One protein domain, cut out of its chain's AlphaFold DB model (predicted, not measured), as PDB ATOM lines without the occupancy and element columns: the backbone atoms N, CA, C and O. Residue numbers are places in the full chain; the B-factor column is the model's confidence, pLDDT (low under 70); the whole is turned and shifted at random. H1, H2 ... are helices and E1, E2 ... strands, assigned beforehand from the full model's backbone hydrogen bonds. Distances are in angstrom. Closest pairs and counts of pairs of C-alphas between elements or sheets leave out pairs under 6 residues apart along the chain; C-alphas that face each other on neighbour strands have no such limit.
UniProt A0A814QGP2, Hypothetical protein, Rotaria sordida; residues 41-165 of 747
ATOM      1  N   LEU A  41     332.650 144.141 234.493       97.69
ATOM      2  CA  LEU A  41     331.716 145.112 233.933       97.69
ATOM      3  C   LEU A  41     332.115 145.553 232.516       97.69
ATOM      4  O   LEU A  41     331.271 145.548 231.621       97.69
ATOM      5  N   GLN A  42     333.388 145.902 232.294       98.19
ATOM      6  CA  GLN A  42     333.862 146.371 230.984       98.19
ATOM      7  C   GLN A  42     333.871 145.260 229.935       98.19
ATOM      8  O   GLN A  42     333.506 145.475 228.784       98.19
ATOM      9  N   ASN A  43     334.265 144.050 230.321       98.12
ATOM     10  CA  ASN A  43     334.322 142.928 229.386       98.12
ATOM     11  C   ASN A  43     332.920 142.375 229.086       98.12
ATOM     12  O   ASN A  43     332.646 141.948 227.964       98.12
ATOM     13  N   ASN A  44     332.005 142.438 230.057       98.00
ATOM     14  CA  ASN A  44     330.592 142.166 229.834       98.00
ATOM     15  C   ASN A  44     329.950 143.227 228.929       98.00
ATOM     16  O   ASN A  44     329.183 142.860 228.047       98.00
ATOM     17  N   LEU A  45     330.300 144.513 229.081       97.31
ATOM     18  CA  LEU A  45     329.840 145.584 228.190       97.31
ATOM     19  C   LEU A  45     330.144 145.248 226.722       97.31
ATOM     20  O   LEU A  45     329.234 145.301 225.895       97.31
ATOM     21  N   VAL A  46     331.387 144.849 226.426       97.94
ATOM     22  CA  VAL A  46     331.821 144.467 225.071       97.94
ATOM     23  C   VAL A  46     330.995 143.296 224.529       97.94
ATOM     24  O   VAL A  46     330.490 143.369 223.413       97.94
ATOM     25  N   ARG A  47     330.797 142.230 225.317       96.81
ATOM     26  CA  ARG A  47     330.022 141.055 224.876       96.81
ATOM     27  C   ARG A  47     328.536 141.363 224.695       96.81
ATOM     28  O   ARG A  47     327.937 140.955 223.706       96.81
ATOM     29  N   ALA A  48     327.941 142.088 225.640       95.25
ATOM     30  CA  ALA A  48     326.504 142.342 225.677       95.25
ATOM     31  C   ALA A  48     326.031 143.326 224.593       95.25
ATOM     32  O   ALA A  48     324.874 143.256 224.185       95.25
ATOM     33  N   HIS A  49     326.903 144.221 224.110       95.56
ATOM     34  CA  HIS A  49     326.571 145.176 223.041       95.56
ATOM     35  C   HIS A  49     326.726 144.603 221.627       95.56
ATOM     36  O   HIS A  49     326.362 145.270 220.658       95.56
ATOM     37  N   LYS A  50     327.193 143.357 221.485       94.25
ATOM     38  CA  LYS A  50     327.323 142.663 220.198       94.25
ATOM     39  C   LYS A  50     325.958 142.177 219.688       94.25
ATOM     40  O   LYS A  50     325.680 140.980 219.632       94.25
ATOM     41  N   ALA A  51     325.100 143.127 219.334       96.25
ATOM     42  CA  ALA A  51     323.736 142.910 218.855       96.25
ATOM     43  C   ALA A  51     323.495 143.598 217.495       96.25
ATOM     44  O   ALA A  51     322.416 144.129 217.240       96.25
ATOM     45  N   GLY A  52     324.525 143.623 216.643       96.94
ATOM     46  CA  GLY A  52     324.452 144.212 215.308       96.94
ATOM     47  C   GLY A  52     323.727 143.314 214.303       96.94
ATOM     48  O   GLY A  52     323.735 142.088 214.430       96.94
ATOM     49  N   ALA A  53     323.119 143.927 213.287       97.81
ATOM     50  CA  ALA A  53     322.384 143.237 212.224       97.81
ATOM     51  C   ALA A  53     322.622 143.880 210.846       97.81
ATOM     52  O   ALA A  53     323.210 144.954 210.745       97.81
ATOM     53  N   GLY A  54     322.133 143.232 209.787       96.69
ATOM     54  CA  GLY A  54     322.243 143.726 208.412       96.69
ATOM     55  C   GLY A  54     323.523 143.287 207.705       96.69
ATOM     56  O   GLY A  54     324.170 142.311 208.099       96.69
ATOM     57  N   SER A  55     323.849 143.990 206.624       96.50
ATOM     58  CA  SER A  55     325.050 143.740 205.828       96.50
ATOM     59  C   SER A  55     326.303 144.134 206.604       96.50
ATOM     60  O   SER A  55     326.252 144.946 207.529       96.50
ATOM     61  N   ILE A  56     327.444 143.560 206.228       97.56
ATOM     62  CA  ILE A  56     328.729 143.999 206.770       97.56
ATOM     63  C   ILE A  56     329.072 145.359 206.163       97.56
ATOM     64  O   ILE A  56     328.982 145.540 204.949       97.56
ATOM     65  N   MET A  57     329.445 146.304 207.022       96.75
ATOM     66  CA  MET A  57     329.905 147.623 206.611       96.75
ATOM     67  C   MET A  57     331.170 147.531 205.748       96.75
ATOM     68  O   MET A  57     331.959 146.598 205.924       96.75
ATOM     69  N   PRO A  58     331.415 148.519 204.870       95.50
ATOM     70  CA  PRO A  58     332.646 148.567 204.091       95.50
ATOM     71  C   PRO A  58     333.894 148.525 204.983       95.50
ATOM     72  O   PRO A  58     333.955 149.190 206.026       95.50
ATOM     73  N   LEU A  59     334.887 147.721 204.590       97.19
ATOM     74  CA  LEU A  59     336.088 147.480 205.395       97.19
ATOM     75  C   LEU A  59     336.884 148.772 205.606       97.19
ATOM     76  O   LEU A  59     337.427 148.991 206.689       97.19
ATOM     77  N   GLU A  60     336.905 149.666 204.617       95.12
ATOM     78  CA  GLU A  60     337.560 150.968 204.704       95.12
ATOM     79  C   GLU A  60     336.954 151.857 205.800       95.12
ATOM     80  O   GLU A  60     337.700 152.529 206.519       95.12
ATOM     81  N   SER A  61     335.633 151.797 206.013       96.69
ATOM     82  CA  SER A  61     334.965 152.514 207.107       96.69
ATOM     83  C   SER A  61     335.362 151.961 208.470       96.69
ATOM     84  O   SER A  61     335.586 152.729 209.405       96.69
ATOM     85  N   ILE A  62     335.497 150.639 208.600       98.56
ATOM     86  CA  ILE A  62     335.906 150.013 209.865       98.56
ATOM     87  C   ILE A  62     337.378 150.288 210.168       98.56
ATOM     88  O   ILE A  62     337.720 150.617 211.305       98.56
ATOM     89  N   ARG A  63     338.245 150.250 209.153       98.62
ATOM     90  CA  ARG A  63     339.646 150.674 209.276       98.62
ATOM     91  C   ARG A  63     339.747 152.144 209.689       98.62
ATOM     92  O   ARG A  63     340.486 152.471 210.616       98.62
ATOM     93  N   GLY A  64     338.954 153.016 209.067       98.44
ATOM     94  CA  GLY A  64     338.842 154.416 209.472       98.44
ATOM     95  C   GLY A  64     338.401 154.549 210.932       98.44
ATOM     96  O   GLY A  64     339.024 155.274 211.696       98.44
ATOM     97  N   ALA A  65     337.402 153.780 211.369       98.62
ATOM     98  CA  ALA A  65     336.923 153.823 212.749       98.62
ATOM     99  C   ALA A  65     337.994 153.393 213.761       98.62
ATOM    100  O   ALA A  65     338.118 153.997 214.826       98.62
ATOM    101  N   MET A  66     338.797 152.380 213.424       98.81
ATOM    102  CA  MET A  66     339.936 151.949 214.239       98.81
ATOM    103  C   MET A  66     340.994 153.050 214.361       98.81
ATOM    104  O   MET A  66     341.491 153.298 215.461       98.81
ATOM    105  N   LEU A  67     341.301 153.730 213.251       98.69
ATOM    106  CA  LEU A  67     342.223 154.864 213.230       98.69
ATOM    107  C   LEU A  67     341.699 156.018 214.091       98.69
ATOM    108  O   LEU A  67     342.417 156.502 214.963       98.69
ATOM    109  N   LEU A  68     340.444 156.425 213.888       98.50
ATOM    110  CA  LEU A  68     339.828 157.523 214.635       98.50
ATOM    111  C   LEU A  68     339.710 157.207 216.125       98.50
ATOM    112  O   LEU A  68     339.886 158.094 216.958       98.50
ATOM    113  N   ARG A  69     339.466 155.942 216.485       98.44
ATOM    114  CA  ARG A  69     339.437 155.533 217.889       98.44
ATOM    115  C   ARG A  69     340.802 155.639 218.549       98.44
ATOM    116  O   ARG A  69     340.893 156.215 219.628       98.44
ATOM    117  N   ALA A  70     341.849 155.154 217.884       98.25
ATOM    118  CA  ALA A  70     343.211 155.341 218.368       98.25
ATOM    119  C   ALA A  70     343.562 156.838 218.478       98.25
ATOM    120  O   ALA A  70     344.110 157.261 219.492       98.25
ATOM    121  N   ASN A  71     343.183 157.657 217.486       97.94
ATOM    122  CA  ASN A  71     343.403 159.108 217.495       97.94
ATOM    123  C   ASN A  71     342.747 159.790 218.708       97.94
ATOM    124  O   ASN A  71     343.409 160.523 219.442       97.94
ATOM    125  N   ALA A  72     341.474 159.483 218.976       97.31
ATOM    126  CA  ALA A  72     340.740 160.042 220.109       97.31
ATOM    127  C   ALA A  72     341.416 159.720 221.458       97.31
ATOM    128  O   ALA A  72     341.499 160.579 222.338       97.31
ATOM    129  N   HIS A  73     341.967 158.512 221.619       98.06
ATOM    130  CA  HIS A  73     342.663 158.120 222.847       98.06
ATOM    131  C   HIS A  73     343.992 158.860 223.067       98.06
ATOM    132  O   HIS A  73     344.380 159.092 224.221       98.06
ATOM    133  N   LEU A  74     344.673 159.276 221.991       96.00
ATOM    134  CA  LEU A  74     345.948 160.003 222.067       96.00
ATOM    135  C   LEU A  74     345.810 161.393 222.698       96.00
ATOM    136  O   LEU A  74     346.768 161.865 223.312       96.00
ATOM    137  N   ILE A  75     344.611 161.989 222.668       94.50
ATOM    138  CA  ILE A  75     344.282 163.209 223.431       94.50
ATOM    139  C   ILE A  75     344.564 162.999 224.930       94.50
ATOM    140  O   ILE A  75     344.905 163.926 225.662       94.50
ATOM    141  N   GLY A  76     344.498 161.749 225.400       95.56
ATOM    142  CA  GLY A  76     344.932 161.373 226.737       95.56
ATOM    143  C   GLY A  76     343.901 161.648 227.825       95.56
ATOM    144  O   GLY A  76     344.295 161.712 228.989       95.56
ATOM    145  N   ALA A  77     342.626 161.765 227.444       97.38
ATOM    146  CA  ALA A  77     341.491 162.047 228.320       97.38
ATOM    147  C   ALA A  77     340.546 160.845 228.546       97.38
ATOM    148  O   ALA A  77     339.573 160.990 229.275       97.38
ATOM    149  N   SER A  78     340.819 159.665 227.976       97.75
ATOM    150  CA  SER A  78     339.869 158.525 227.966       97.75
ATOM    151  C   SER A  78     340.111 157.460 229.045       97.75
ATOM    152  O   SER A  78     339.268 156.594 229.279       97.75
ATOM    153  N   GLY A  79     341.266 157.491 229.724       97.31
ATOM    154  CA  GLY A  79     341.563 156.534 230.801       97.31
ATOM    155  C   GLY A  79     341.850 155.111 230.310       97.31
ATOM    156  O   GLY A  79     341.539 154.156 231.010       97.31
ATOM    157  N   ILE A  80     342.441 154.975 229.120       98.00
ATOM    158  CA  ILE A  80     342.747 153.696 228.466       98.00
ATOM    159  C   ILE A  80     344.259 153.448 228.335       98.00
ATOM    160  O   ILE A  80     345.042 154.388 228.149       98.00
ATOM    161  N   ARG A  81     344.694 152.184 228.450       98.00
ATOM    162  CA  ARG A  81     346.090 151.780 228.234       98.00
ATOM    163  C   ARG A  81     346.480 151.872 226.760       98.00
ATOM    164  O   ARG A  81     345.795 151.357 225.883       98.00
ATOM    165  N   ARG A  82     347.688 152.394 226.530       96.94
ATOM    166  CA  ARG A  82     348.322 152.554 225.210       96.94
ATOM    167  C   ARG A  82     348.383 151.272 224.371       96.94
ATOM    168  O   ARG A  82     348.332 151.345 223.151       96.94
ATOM    169  N   GLN A  83     348.455 150.106 225.010       97.06
ATOM    170  CA  GLN A  83     348.497 148.821 224.307       97.06
ATOM    171  C   GLN A  83     347.286 148.595 223.383       97.06
ATOM    172  O   GLN A  83     347.400 147.888 222.386       97.06
ATOM    173  N   TRP A  84     346.121 149.170 223.705       98.00
ATOM    174  CA  TRP A  84     344.916 149.006 222.894       98.00
ATOM    175  C   TRP A  84     345.020 149.786 221.586       98.00
ATOM    176  O   TRP A  84     344.691 149.249 220.529       98.00
ATOM    177  N   ASP A  85     345.596 150.985 221.639       97.31
ATOM    178  CA  ASP A  85     345.907 151.784 220.452       97.31
ATOM    179  C   ASP A  85     346.996 151.124 219.609       97.31
ATOM    180  O   ASP A  85     346.895 151.064 218.386       97.31
ATOM    181  N   GLU A  86     348.006 150.536 220.255       97.69
ATOM    182  CA  GLU A  86     349.045 149.762 219.570       97.69
ATOM    183  C   GLU A  86     348.462 148.542 218.843       97.69
ATOM    184  O   GLU A  86     348.868 148.261 217.713       97.69
ATOM    185  N   ARG A  87     347.470 147.853 219.428       98.12
ATOM    186  CA  ARG A  87     346.758 146.758 218.748       98.12
ATOM    187  C   ARG A  87     345.880 147.253 217.597       98.12
ATOM    188  O   ARG A  87     345.906 146.627 216.540       98.12
ATOM    189  N   LEU A  88     345.148 148.360 217.764       98.56
ATOM    190  CA  LEU A  88     344.365 148.979 216.683       98.56
ATOM    191  C   LEU A  88     345.267 149.318 215.487       98.56
ATOM    192  O   LEU A  88     344.990 148.908 214.360       98.56
ATOM    193  N   VAL A  89     346.392 149.990 215.745       98.19
ATOM    194  CA  VAL A  89     347.388 150.339 214.722       98.19
ATOM    195  C   VAL A  89     348.029 149.090 214.114       98.19
ATOM    196  O   VAL A  89     348.270 149.056 212.908       98.19
ATOM    197  N   LEU A  90     348.298 148.046 214.903       98.44
ATOM    198  CA  LEU A  90     348.846 146.795 214.377       98.44
ATOM    199  C   LEU A  90     347.876 146.107 213.412       98.44
ATOM    200  O   LEU A  90     348.310 145.688 212.342       98.44
ATOM    201  N   PHE A  91     346.588 146.023 213.756       98.62
ATOM    202  CA  PHE A  91     345.559 145.476 212.868       98.62
ATOM    203  C   PHE A  91     345.511 146.247 211.543       98.62
ATOM    204  O   PHE A  91     345.550 145.628 210.482       98.62
ATOM    205  N   LEU A  92     345.541 147.585 211.595       98.44
ATOM    206  CA  LEU A  92     345.611 148.426 210.393       98.44
ATOM    207  C   LEU A  92     346.855 148.126 209.549       98.44
ATOM    208  O   LEU A  92     346.744 147.903 208.348       98.44
ATOM    209  N   ARG A  93     348.038 148.058 210.175       98.12
ATOM    210  CA  ARG A  93     349.320 147.771 209.498       98.12
ATOM    211  C   ARG A  93     349.417 146.363 208.915       98.12
ATOM    212  O   ARG A  93     350.317 146.105 208.118       98.12
ATOM    213  N   LYS A  94     348.585 145.438 209.387       98.25
ATOM    214  CA  LYS A  94     348.572 144.028 208.977       98.25
ATOM    215  C   LYS A  94     347.351 143.672 208.137       98.25
ATOM    216  O   LYS A  94     347.167 142.499 207.838       98.25
ATOM    217  N   ASP A  95     346.559 144.673 207.756       97.25
ATOM    218  CA  ASP A  95     345.332 144.515 206.979       97.25
ATOM    219  C   ASP A  95     344.362 143.493 207.575       97.25
ATOM    220  O   ASP A  95     343.808 142.637 206.888       97.25
ATOM    221  N   VAL A  96     344.149 143.627 208.886       98.56
ATOM    222  CA  VAL A  96     343.152 142.877 209.647       98.56
ATOM    223  C   VAL A  96     342.012 143.813 210.023       98.56
ATOM    224  O   VAL A  96     342.214 144.786 210.750       98.56
ATOM    225  N   THR A  97     340.805 143.521 209.545       98.75
ATOM    226  CA  THR A  97     339.633 144.388 209.708       98.75
ATOM    227  C   THR A  97     338.466 143.610 210.318       98.75
ATOM    228  O   THR A  97     338.013 142.633 209.725       98.75
ATOM    229  N   PRO A  98     337.934 144.006 211.485       98.50
ATOM    230  CA  PRO A  98     336.743 143.378 212.056       98.50
ATOM    231  C   PRO A  98     335.531 143.442 211.118       98.50
ATOM    232  O   PRO A  98     335.277 144.469 210.493       98.50
ATOM    233  N   LEU A  99     334.746 142.363 211.046       98.50
ATOM    234  CA  LEU A  99     333.498 142.351 210.281       98.50
ATOM    235  C   LEU A  99     332.362 142.899 211.148       98.50
ATOM    236  O   LEU A  99     331.914 142.241 212.090       98.50
ATOM    237  N   VAL A 100     331.902 144.106 210.823       98.50
ATOM    238  CA  VAL A 100     330.935 144.861 211.630       98.50
ATOM    239  C   VAL A 100     329.611 145.022 210.870       98.50
ATOM    240  O   VAL A 100     329.634 145.521 209.746       98.50
ATOM    241  N   PRO A 101     328.461 144.620 211.441       97.94
ATOM    242  CA  PRO A 101     327.151 144.841 210.821       97.94
ATOM    243  C   PRO A 101     326.732 146.322 210.788       97.94
ATOM    244  O   PRO A 101     327.070 147.088 211.691       97.94
ATOM    245  N   GLU A 102     325.955 146.715 209.777       95.88
ATOM    246  CA  GLU A 102     325.535 148.107 209.544       95.88
ATOM    247  C   GLU A 102     324.468 148.639 210.520       95.88
ATOM    248  O   GLU A 102     324.425 149.843 210.789       95.88
ATOM    249  N   PHE A 103     323.616 147.772 211.080       97.38
ATOM    250  CA  PHE A 103     322.549 148.166 212.002       97.38
ATOM    251  C   PHE A 103     322.936 147.936 213.461       97.38
ATOM    252  O   PHE A 103     323.428 146.869 213.824       97.38
ATOM    253  N   GLY A 104     322.629 148.921 214.312       95.38
ATOM    254  CA  GLY A 104     322.743 148.803 215.769       95.38
ATOM    255  C   GLY A 104     323.058 150.110 216.504       95.38
ATOM    256  O   GLY A 104     322.709 150.253 217.671       95.38
ATOM    257  N   SER A 105     323.685 151.085 215.842       97.00
ATOM    258  CA  SER A 105     323.938 152.405 216.438       97.00
ATOM    259  C   SER A 105     322.818 153.386 216.102       97.00
ATOM    260  O   SER A 105     322.410 153.506 214.948       97.00
ATOM    261  N   ILE A 106     322.358 154.118 217.116       97.06
ATOM    262  CA  ILE A 106     321.496 155.302 216.972       97.06
ATOM    263  C   ILE A 106     322.287 156.610 217.154       97.06
ATOM    264  O   ILE A 106     321.707 157.690 217.209       97.06
ATOM    265  N   GLY A 107     323.616 156.525 217.289       94.62
ATOM    266  CA  GLY A 107     324.504 157.677 217.458       94.62
ATOM    267  C   GLY A 107     324.232 158.534 218.699       94.62
ATOM    268  O   GLY A 107     324.500 159.734 218.677       94.62
ATOM    269  N   ALA A 108     323.666 157.938 219.754       89.12
ATOM    270  CA  ALA A 108     323.266 158.623 220.987       89.12
ATOM    271  C   ALA A 108     324.326 158.586 222.087       89.12
ATOM    272  O   ALA A 108     324.463 159.547 222.823       89.12
ATOM    273  N   SER A 109     325.028 157.456 222.210       87.94
ATOM    274  CA  SER A 109     326.133 157.198 223.143       87.94
ATOM    275  C   SER A 109     327.365 156.774 222.337       87.94
ATOM    276  O   SER A 109     328.098 155.846 222.683       87.94
ATOM    277  N   GLY A 110     327.531 157.409 221.174       85.12
ATOM    278  CA  GLY A 110     328.424 156.963 220.120       85.12
ATOM    279  C   GLY A 110     327.967 155.655 219.477       85.12
ATOM    280  O   GLY A 110     326.801 155.261 219.568       85.12
ATOM    281  N   ASP A 111     328.913 154.966 218.850       95.69
ATOM    282  CA  ASP A 111     328.710 153.763 218.047       95.69
ATOM    283  C   ASP A 111     328.901 152.475 218.853       95.69
ATOM    284  O   ASP A 111     329.622 151.572 218.433       95.69
ATOM    285  N   LEU A 112     328.229 152.373 220.008       97.25
ATOM    286  CA  LEU A 112     328.419 151.281 220.977       97.25
ATOM    287  C   LEU A 112     328.387 149.886 220.339       97.25
ATOM    288  O   LEU A 112     329.289 149.083 220.569       97.25
ATOM    289  N   ILE A 113     327.348 149.593 219.545       97.88
ATOM    290  CA  ILE A 113     327.190 148.275 218.920       97.88
ATOM    291  C   ILE A 113     328.308 148.034 217.896       97.88
ATOM    292  O   ILE A 113     329.056 147.079 218.100       97.88
ATOM    293  N   PRO A 114     328.513 148.871 216.860       98.12
ATOM    294  CA  PRO A 114     329.635 148.706 215.934       98.12
ATOM    295  C   PRO A 114     331.014 148.595 216.609       98.12
ATOM    296  O   PRO A 114     331.783 147.676 216.316       98.12
ATOM    297  N   MET A 115     331.311 149.471 217.572       98.19
ATOM    298  CA  MET A 115     332.587 149.465 218.287       98.19
ATOM    299  C   MET A 115     332.758 148.238 219.187       98.19
ATOM    300  O   MET A 115     333.893 147.843 219.446       98.19
ATOM    301  N   SER A 116     331.674 147.582 219.622       98.38
ATOM    302  CA  SER A 116     331.769 146.332 220.388       98.38
ATOM    303  C   SER A 116     332.394 145.192 219.578       98.38
ATOM    304  O   SER A 116     333.201 144.439 220.119       98.38
ATOM    305  N   TYR A 117     332.116 145.114 218.269       98.62
ATOM    306  CA  TYR A 117     332.741 144.135 217.373       98.62
ATOM    307  C   TYR A 117     334.237 144.417 217.216       98.62
ATOM    308  O   TYR A 117     335.047 143.495 217.306       98.62
ATOM    309  N   ILE A 118     334.614 145.689 217.048       98.62
ATOM    310  CA  ILE A 118     336.021 146.106 216.948       98.62
ATOM    311  C   ILE A 118     336.752 145.801 218.260       98.62
ATOM    312  O   ILE A 118     337.779 145.125 218.258       98.62
ATOM    313  N   ALA A 119     336.201 146.236 219.393       98.44
ATOM    314  CA  ALA A 119     336.797 146.024 220.705       98.44
ATOM    315  C   ALA A 119     336.950 144.535 221.032       98.44
ATOM    316  O   ALA A 119     337.971 144.146 221.598       98.44
ATOM    317  N   ALA A 120     335.971 143.707 220.661       98.38
ATOM    318  CA  ALA A 120     336.030 142.267 220.855       98.38
ATOM    319  C   ALA A 120     337.083 141.588 219.971       98.38
ATOM    320  O   ALA A 120     337.810 140.725 220.462       98.38
ATOM    321  N   ALA A 121     337.210 142.002 218.706       98.25
ATOM    322  CA  ALA A 121     338.240 141.487 217.807       98.25
ATOM    323  C   ALA A 121     339.658 141.812 218.307       98.25
ATOM    324  O   ALA A 121     340.540 140.957 218.288       98.25
ATOM    325  N   ILE A 122     339.861 143.039 218.794       97.62
ATOM    326  CA  ILE A 122     341.155 143.541 219.274       97.62
ATOM    327  C   ILE A 122     341.591 142.871 220.588       97.62
ATOM    328  O   ILE A 122     342.780 142.595 220.793       97.62
ATOM    329  N   SER A 123     340.643 142.611 221.491       97.94
ATOM    330  CA  SER A 123     340.934 142.017 222.798       97.94
ATOM    331  C   SER A 123     340.913 140.494 222.802       97.94
ATOM    332  O   SER A 123     341.602 139.887 223.618       97.94
ATOM    333  N   GLY A 124     340.142 139.864 221.912       96.38
ATOM    334  CA  GLY A 124     339.882 138.424 221.950       96.38
ATOM    335  C   GLY A 124     338.951 138.008 223.091       96.38
ATOM    336  O   GLY A 124     338.933 136.843 223.473       96.38
ATOM    337  N   VAL A 125     338.191 138.950 223.665       94.38
ATOM    338  CA  VAL A 125     337.259 138.697 224.782       94.38
ATOM    339  C   VAL A 125     336.035 137.867 224.370       94.38
ATOM    340  O   VAL A 125     335.341 137.315 225.231       94.38
ATOM    341  N   ASP A 126     335.766 137.800 223.065       93.50
ATOM    342  CA  ASP A 126     334.666 137.069 222.450       93.50
ATOM    343  C   ASP A 126     335.161 136.318 221.206       93.50
ATOM    344  O   ASP A 126     335.646 136.909 220.241       93.50
ATOM    345  N   GLU A 127     335.035 134.995 221.244       92.50
ATOM    346  CA  GLU A 127     335.582 134.080 220.240       92.50
ATOM    347  C   GLU A 127     334.770 134.060 218.939       92.50
ATOM    348  O   GLU A 127     335.247 133.579 217.911       92.50
ATOM    349  N   THR A 128     333.530 134.564 218.962       94.69
ATOM    350  CA  THR A 128     332.613 134.445 217.823       94.69
ATOM    351  C   THR A 128     332.786 135.572 216.812       94.69
ATOM    352  O   THR A 128     332.142 135.547 215.760       94.69
ATOM    353  N   VAL A 129     333.580 136.596 217.127       96.69
ATOM    354  CA  VAL A 129     333.818 137.723 216.223       96.69
ATOM    355  C   VAL A 129     334.674 137.267 215.050       96.69
ATOM    356  O   VAL A 129     335.626 136.505 215.204       96.69
ATOM    357  N   GLN A 130     334.295 137.721 213.863       98.19
ATOM    358  CA  GLN A 130     334.984 137.425 212.615       98.19
ATOM    359  C   GLN A 130     335.732 138.671 212.143       98.19
ATOM    360  O   GLN A 130     335.276 139.796 212.362       98.19
ATOM    361  N   VAL A 131     336.856 138.463 211.471       98.69
ATOM    362  CA  VAL A 131     337.655 139.513 210.837       98.69
ATOM    363  C   VAL A 131     337.930 139.130 209.384       98.69
ATOM    364  O   VAL A 131     337.970 137.946 209.051       98.69
ATOM    365  N   ASP A 132     338.117 140.126 208.531       98.62
ATOM    366  CA  ASP A 132     338.852 139.980 207.282       98.62
ATOM    367  C   ASP A 132     340.349 140.086 207.592       98.62
ATOM    368  O   ASP A 132     340.782 141.057 208.214       98.62
ATOM    369  N   PHE A 133     341.128 139.083 207.207       98.31
ATOM    370  CA  PHE A 133     342.584 139.096 207.277       98.31
ATOM    371  C   PHE A 133     343.103 138.965 205.847       98.31
ATOM    372  O   PHE A 133     343.215 137.857 205.325       98.31
ATOM    373  N   GLN A 134     343.414 140.097 205.210       95.00
ATOM    374  CA  GLN A 134     343.934 140.141 203.837       95.00
ATOM    375  C   GLN A 134     343.034 139.409 202.818       95.00
ATOM    376  O   GLN A 134     343.523 138.686 201.948       95.00
ATOM    377  N   GLY A 135     341.711 139.578 202.935       95.88
ATOM    378  CA  GLY A 135     340.714 138.922 202.083       95.88
ATOM    379  C   GLY A 135     340.256 137.540 202.565       95.88
ATOM    380  O   GLY A 135     339.362 136.947 201.956       95.88
ATOM    381  N   GLU A 136     340.840 137.001 203.641       97.81
ATOM    382  CA  GLU A 136     340.401 135.750 204.267       97.81
ATOM    383  C   GLU A 136     339.504 136.035 205.480       97.81
ATOM    384  O   GLU A 136     339.918 136.675 206.446       97.81
ATOM    385  N   LYS A 137     338.275 135.509 205.473       98.25
ATOM    386  CA  LYS A 137     337.378 135.594 206.631       98.25
ATOM    387  C   LYS A 137     337.752 134.547 207.681       98.25
ATOM    388  O   LYS A 137     337.521 133.359 207.460       98.25
ATOM    389  N   ILE A 138     338.241 134.996 208.836       98.31
ATOM    390  CA  ILE A 138     338.667 134.130 209.948       98.31
ATOM    391  C   ILE A 138     338.120 134.600 211.302       98.31
ATOM    392  O   ILE A 138     337.561 135.691 211.435       98.31
ATOM    393  N   SER A 139     338.283 133.769 212.336       98.06
ATOM    394  CA  SER A 139     337.910 134.132 213.710       98.06
ATOM    395  C   SER A 139     338.904 135.122 214.337       98.06
ATOM    396  O   SER A 139     340.101 135.084 214.050       98.06
ATOM    397  N   ALA A 140     338.433 135.987 215.239       96.88
ATOM    398  CA  ALA A 140     339.303 136.909 215.970       96.88
ATOM    399  C   ALA A 140     340.409 136.199 216.787       96.88
ATOM    400  O   ALA A 140     341.554 136.651 216.718       96.88
ATOM    401  N   PRO A 141     340.156 135.079 217.502       96.50
ATOM    402  CA  PRO A 141     341.222 134.334 218.180       96.50
ATOM    403  C   PRO A 141     342.312 133.829 217.230       96.50
ATOM    404  O   PRO A 141     343.497 133.897 217.556       96.50
ATOM    405  N   GLU A 142     341.926 133.356 216.044       97.69
ATOM    406  CA  GLU A 142     342.877 132.922 215.024       97.69
ATOM    407  C   GLU A 142     343.708 134.095 214.494       97.69
ATOM    408  O   GLU A 142     344.931 133.987 214.397       97.69
ATOM    409  N   ALA A 143     343.075 135.239 214.227       98.00
ATOM    410  CA  ALA A 143     343.776 136.451 213.816       98.00
ATOM    411  C   ALA A 143     344.791 136.915 214.871       98.00
ATOM    412  O   ALA A 143     345.937 137.206 214.531       98.00
ATOM    413  N   LEU A 144     344.411 136.922 216.155       98.25
ATOM    414  CA  LEU A 144     345.324 137.253 217.254       98.25
ATOM    415  C   LEU A 144     346.509 136.285 217.316       98.25
ATOM    416  O   LEU A 144     347.644 136.737 217.445       98.25
ATOM    417  N   ALA A 145     346.273 134.980 217.149       97.75
ATOM    418  CA  ALA A 145     347.343 133.986 217.107       97.75
ATOM    419  C   ALA A 145     348.311 134.223 215.932       97.75
ATOM    420  O   ALA A 145     349.525 134.186 216.134       97.75
ATOM    421  N   ARG A 146     347.797 134.533 214.729       98.12
ATOM    422  CA  ARG A 146     348.615 134.886 213.549       98.12
ATOM    423  C   ARG A 146     349.408 136.188 213.745       98.12
ATOM    424  O   ARG A 146     350.479 136.340 213.166       98.12
ATOM    425  N   LEU A 147     348.897 137.114 214.557       98.00
ATOM    426  CA  LEU A 147     349.563 138.368 214.930       98.00
ATOM    427  C   LEU A 147     350.481 138.239 216.158       98.00
ATOM    428  O   LEU A 147     351.006 139.252 216.617       98.00
ATOM    429  N   GLU A 148     350.657 137.029 216.700       97.75
ATOM    430  CA  GLU A 148     351.425 136.760 217.926       97.75
ATOM    431  C   GLU A 148     350.915 137.543 219.155       97.75
ATOM    432  O   GLU A 148     351.647 137.816 220.111       97.75
ATOM    433  N   LEU A 149     349.624 137.881 219.158       97.56
ATOM    434  CA  LEU A 149     348.936 138.541 220.258       97.56
ATOM    435  C   LEU A 149     348.198 137.523 221.128       97.56
ATOM    436  O   LEU A 149     347.595 136.564 220.649       97.56
ATOM    437  N   LYS A 150     348.184 137.774 222.437       95.69
ATOM    438  CA  LYS A 150     347.365 137.008 223.383       95.69
ATOM    439  C   LYS A 150     346.027 137.713 223.617       95.69
ATOM    440  O   LYS A 150     346.014 138.946 223.712       95.69
ATOM    441  N   PRO A 151     344.917 136.973 223.773       96.44
ATOM    442  CA  PRO A 151     343.689 137.547 224.298       96.44
ATOM    443  C   PRO A 151     343.937 138.213 225.656       96.44
ATOM    444  O   PRO A 151     344.692 137.689 226.479       96.44
ATOM    445  N   GLU A 152     343.331 139.372 225.884       96.56
ATOM    446  CA  GLU A 152     343.513 140.146 227.111       96.56
ATOM    447  C   GLU A 152     342.219 140.871 227.491       96.56
ATOM    448  O   GLU A 152     341.442 141.270 226.629       96.56
ATOM    449  N   LEU A 153     341.978 141.029 228.793       97.44
ATOM    450  CA  LEU A 153     340.791 141.703 229.308       97.44
ATOM    451  C   LEU A 153     341.007 143.215 229.422       97.44
ATOM    452  O   LEU A 153     342.084 143.690 229.795       97.44
ATOM    453  N   TYR A 154     339.938 143.962 229.160       98.31
ATOM    454  CA  TYR A 154     339.866 145.392 229.443       98.31
ATOM    455  C   TYR A 154     339.818 145.634 230.954       98.31
ATOM    456  O   TYR A 154     339.037 144.989 231.657       98.31
ATOM    457  N   ASN A 155     340.618 146.578 231.447       97.56
ATOM    458  CA  ASN A 155     340.543 147.069 232.823       97.56
ATOM    459  C   ASN A 155     339.357 148.026 232.987       97.56
ATOM    460  O   ASN A 155     338.661 148.333 232.021       97.56
ATOM    461  N   ALA A 156     339.127 148.506 234.213       95.94
ATOM    462  CA  ALA A 156     338.094 149.497 234.508       95.94
ATOM    463  C   ALA A 156     338.146 150.684 233.521       95.94
ATOM    464  O   ALA A 156     339.229 151.125 233.145       95.94
ATOM    465  N   LYS A 157     336.973 151.180 233.094       97.44
ATOM    466  CA  LYS A 157     336.760 152.201 232.038       97.44
ATOM    467  C   LYS A 157     337.169 151.812 230.609       97.44
ATOM    468  O   LYS A 157     336.567 152.337 229.676       97.44
ATOM    469  N   GLU A 158     338.135 150.919 230.394       98.31
ATOM    470  CA  GLU A 158     338.716 150.701 229.057       98.31
ATOM    471  C   GLU A 158     337.718 150.162 228.025       98.31
ATOM    472  O   GLU A 158     337.747 150.587 226.873       98.31
ATOM    473  N   GLY A 159     336.797 149.282 228.435       97.62
ATOM    474  CA  GLY A 159     335.723 148.816 227.552       97.62
ATOM    475  C   GLY A 159     334.842 149.977 227.092       97.62
ATOM    476  O   GLY A 159     334.551 150.114 225.909       97.62
ATOM    477  N   LEU A 160     334.481 150.872 228.011       97.00
ATOM    478  CA  LEU A 160     333.717 152.070 227.684       97.00
ATOM    479  C   LEU A 160     334.516 153.052 226.811       97.00
ATOM    480  O   LEU A 160     333.941 153.614 225.892       97.00
ATOM    481  N   ALA A 161     335.820 153.237 227.046       98.00
ATOM    482  CA  ALA A 161     336.675 154.073 226.189       98.00
ATOM    483  C   ALA A 161     336.743 153.551 224.738       98.00
ATOM    484  O   ALA A 161     336.658 154.332 223.791       98.00
ATOM    485  N   MET A 162     336.799 152.225 224.565       97.81
ATOM    486  CA  MET A 162     336.756 151.590 223.246       97.81
ATOM    487  C   MET A 162     335.395 151.729 222.556       97.81
ATOM    488  O   MET A 162     335.355 151.929 221.346       97.81
ATOM    489  N   LEU A 163     334.286 151.574 223.290       97.38
ATOM    490  CA  LEU A 163     332.944 151.507 222.697       97.38
ATOM    491  C   LEU A 163     332.287 152.873 222.494       97.38
ATOM    492  O   LEU A 163     331.553 153.068 221.526       97.38
ATOM    493  N   ASN A 164     332.478 153.786 223.440       96.25
ATOM    494  CA  ASN A 164     331.756 155.046 223.498       96.25
ATOM    495  C   ASN A 164     332.468 156.114 222.659       96.25
ATOM    496  O   ASN A 164     333.645 156.398 222.864       96.25
ATOM    497  N   GLY A 165     331.740 156.697 221.713       96.12
ATOM    498  CA  GLY A 165     332.229 157.723 220.791       96.12
ATOM    499  C   GLY A 165     331.848 157.457 219.341       96.12
ATOM    500  O   GLY A 165     331.301 156.410 219.008       96.12
TER     501      GLY A 165
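This is residues 41 to 165 of the 747 residues of the protein "Hypothetical protein" of Rotaria sordida (UniProt A0A814QGP2). One helix, H4, runs through the core of a rounded body, with H1 and H6 packed on one side of it and a small sheet of three strands, E2, E4 and E5, on the opposite side. The helical hairpin of H2 and H3 covers another side, H5 packs near the last residues of H4, and a two-stranded ribbon of E1 and E3 makes a far corner. The 125 printed residues have six named helices and five named strands, in the order H1 E1 H2 H3 E2 E3 H4 E4 E5 H5 H6, a mixed class of helices and strands. The larger sheet has the order E2, E4, E5 and both sheets are antiparallel. The whole is compact, with a radius of gyration of the C-alphas of 12.9 A and spans of 35 by 31 by 24 A.

H1, residues 41 to 48, begins at C-alpha 41 at (331.716, 145.112, 233.933), and E1 is residues 53 to 56. H2, residues 59 to 74, is 23.1 A long, and H3, residues 82 to 93, is 16.5 A. E2, residues 96 to 98, runs on into E3, residues 101 to 103, at 31 degrees. H4, residues 112 to 123, is 15.7 A long and begins at C-alpha 112 at (328.419, 151.281, 220.977). E4 is residues 130 to 133, E5 136 to 139, and H5 140 to 146. H6, residues 158 to 163, ends at C-alpha 163 at (332.944, 151.507, 222.697).

H4 is the hub and touches four helices. Its residues 116 to 120 touch H1, closest at the C-alphas of Val 46 and Ser 116, 5.0 A, only just about perpendicular at 71 degrees. H6 touches H4 at a steep tilt of 50 degrees, opposite ways, with the C-alphas of Leu 112 and Leu 163 closest at 4.8 A. Residues 120 to 122 of H4 touch H5, closest at the C-alphas of Ala 121 and Ala 140, 5.0 A. H3 and H4 only just touch, with 3 pairs of C-alphas within 8 A, the closest those of Arg 87 and Ile 122, 6.5 A. H2 and H3 form a helical hairpin at a shallow tilt of 27 degrees, closest at the C-alphas of Ala 70 and Asp 85, 4.9 A. H4 and H5 are on the same face of the sheet E2 E4 E5, two layers with helices over one face; H5 is over E4 at a height over the sheet of 9.6 A. H2 and H3 only graze this sheet. N 97 and O 132 of E2 and E4 are 2.8 A apart, within hydrogen-bond range, as are N 131 and O 138 of the hairpin E4 and E5, 2.9 A, and N 53 and O 103 of E1 and E3, 3.0 A. Every O i to N i+4 pair is within range in H1, H2, H3, H5 and H6, and 6 of 8 in H4.

The two C-alphas farthest apart, those of Ala 108 and Glu 148, are 35.8 A apart. The printed part has no cut, and the link from H5 to H6, 11 residues, is long. The mean pLDDT of the printed part is 97.1, and no printed residue is under 70.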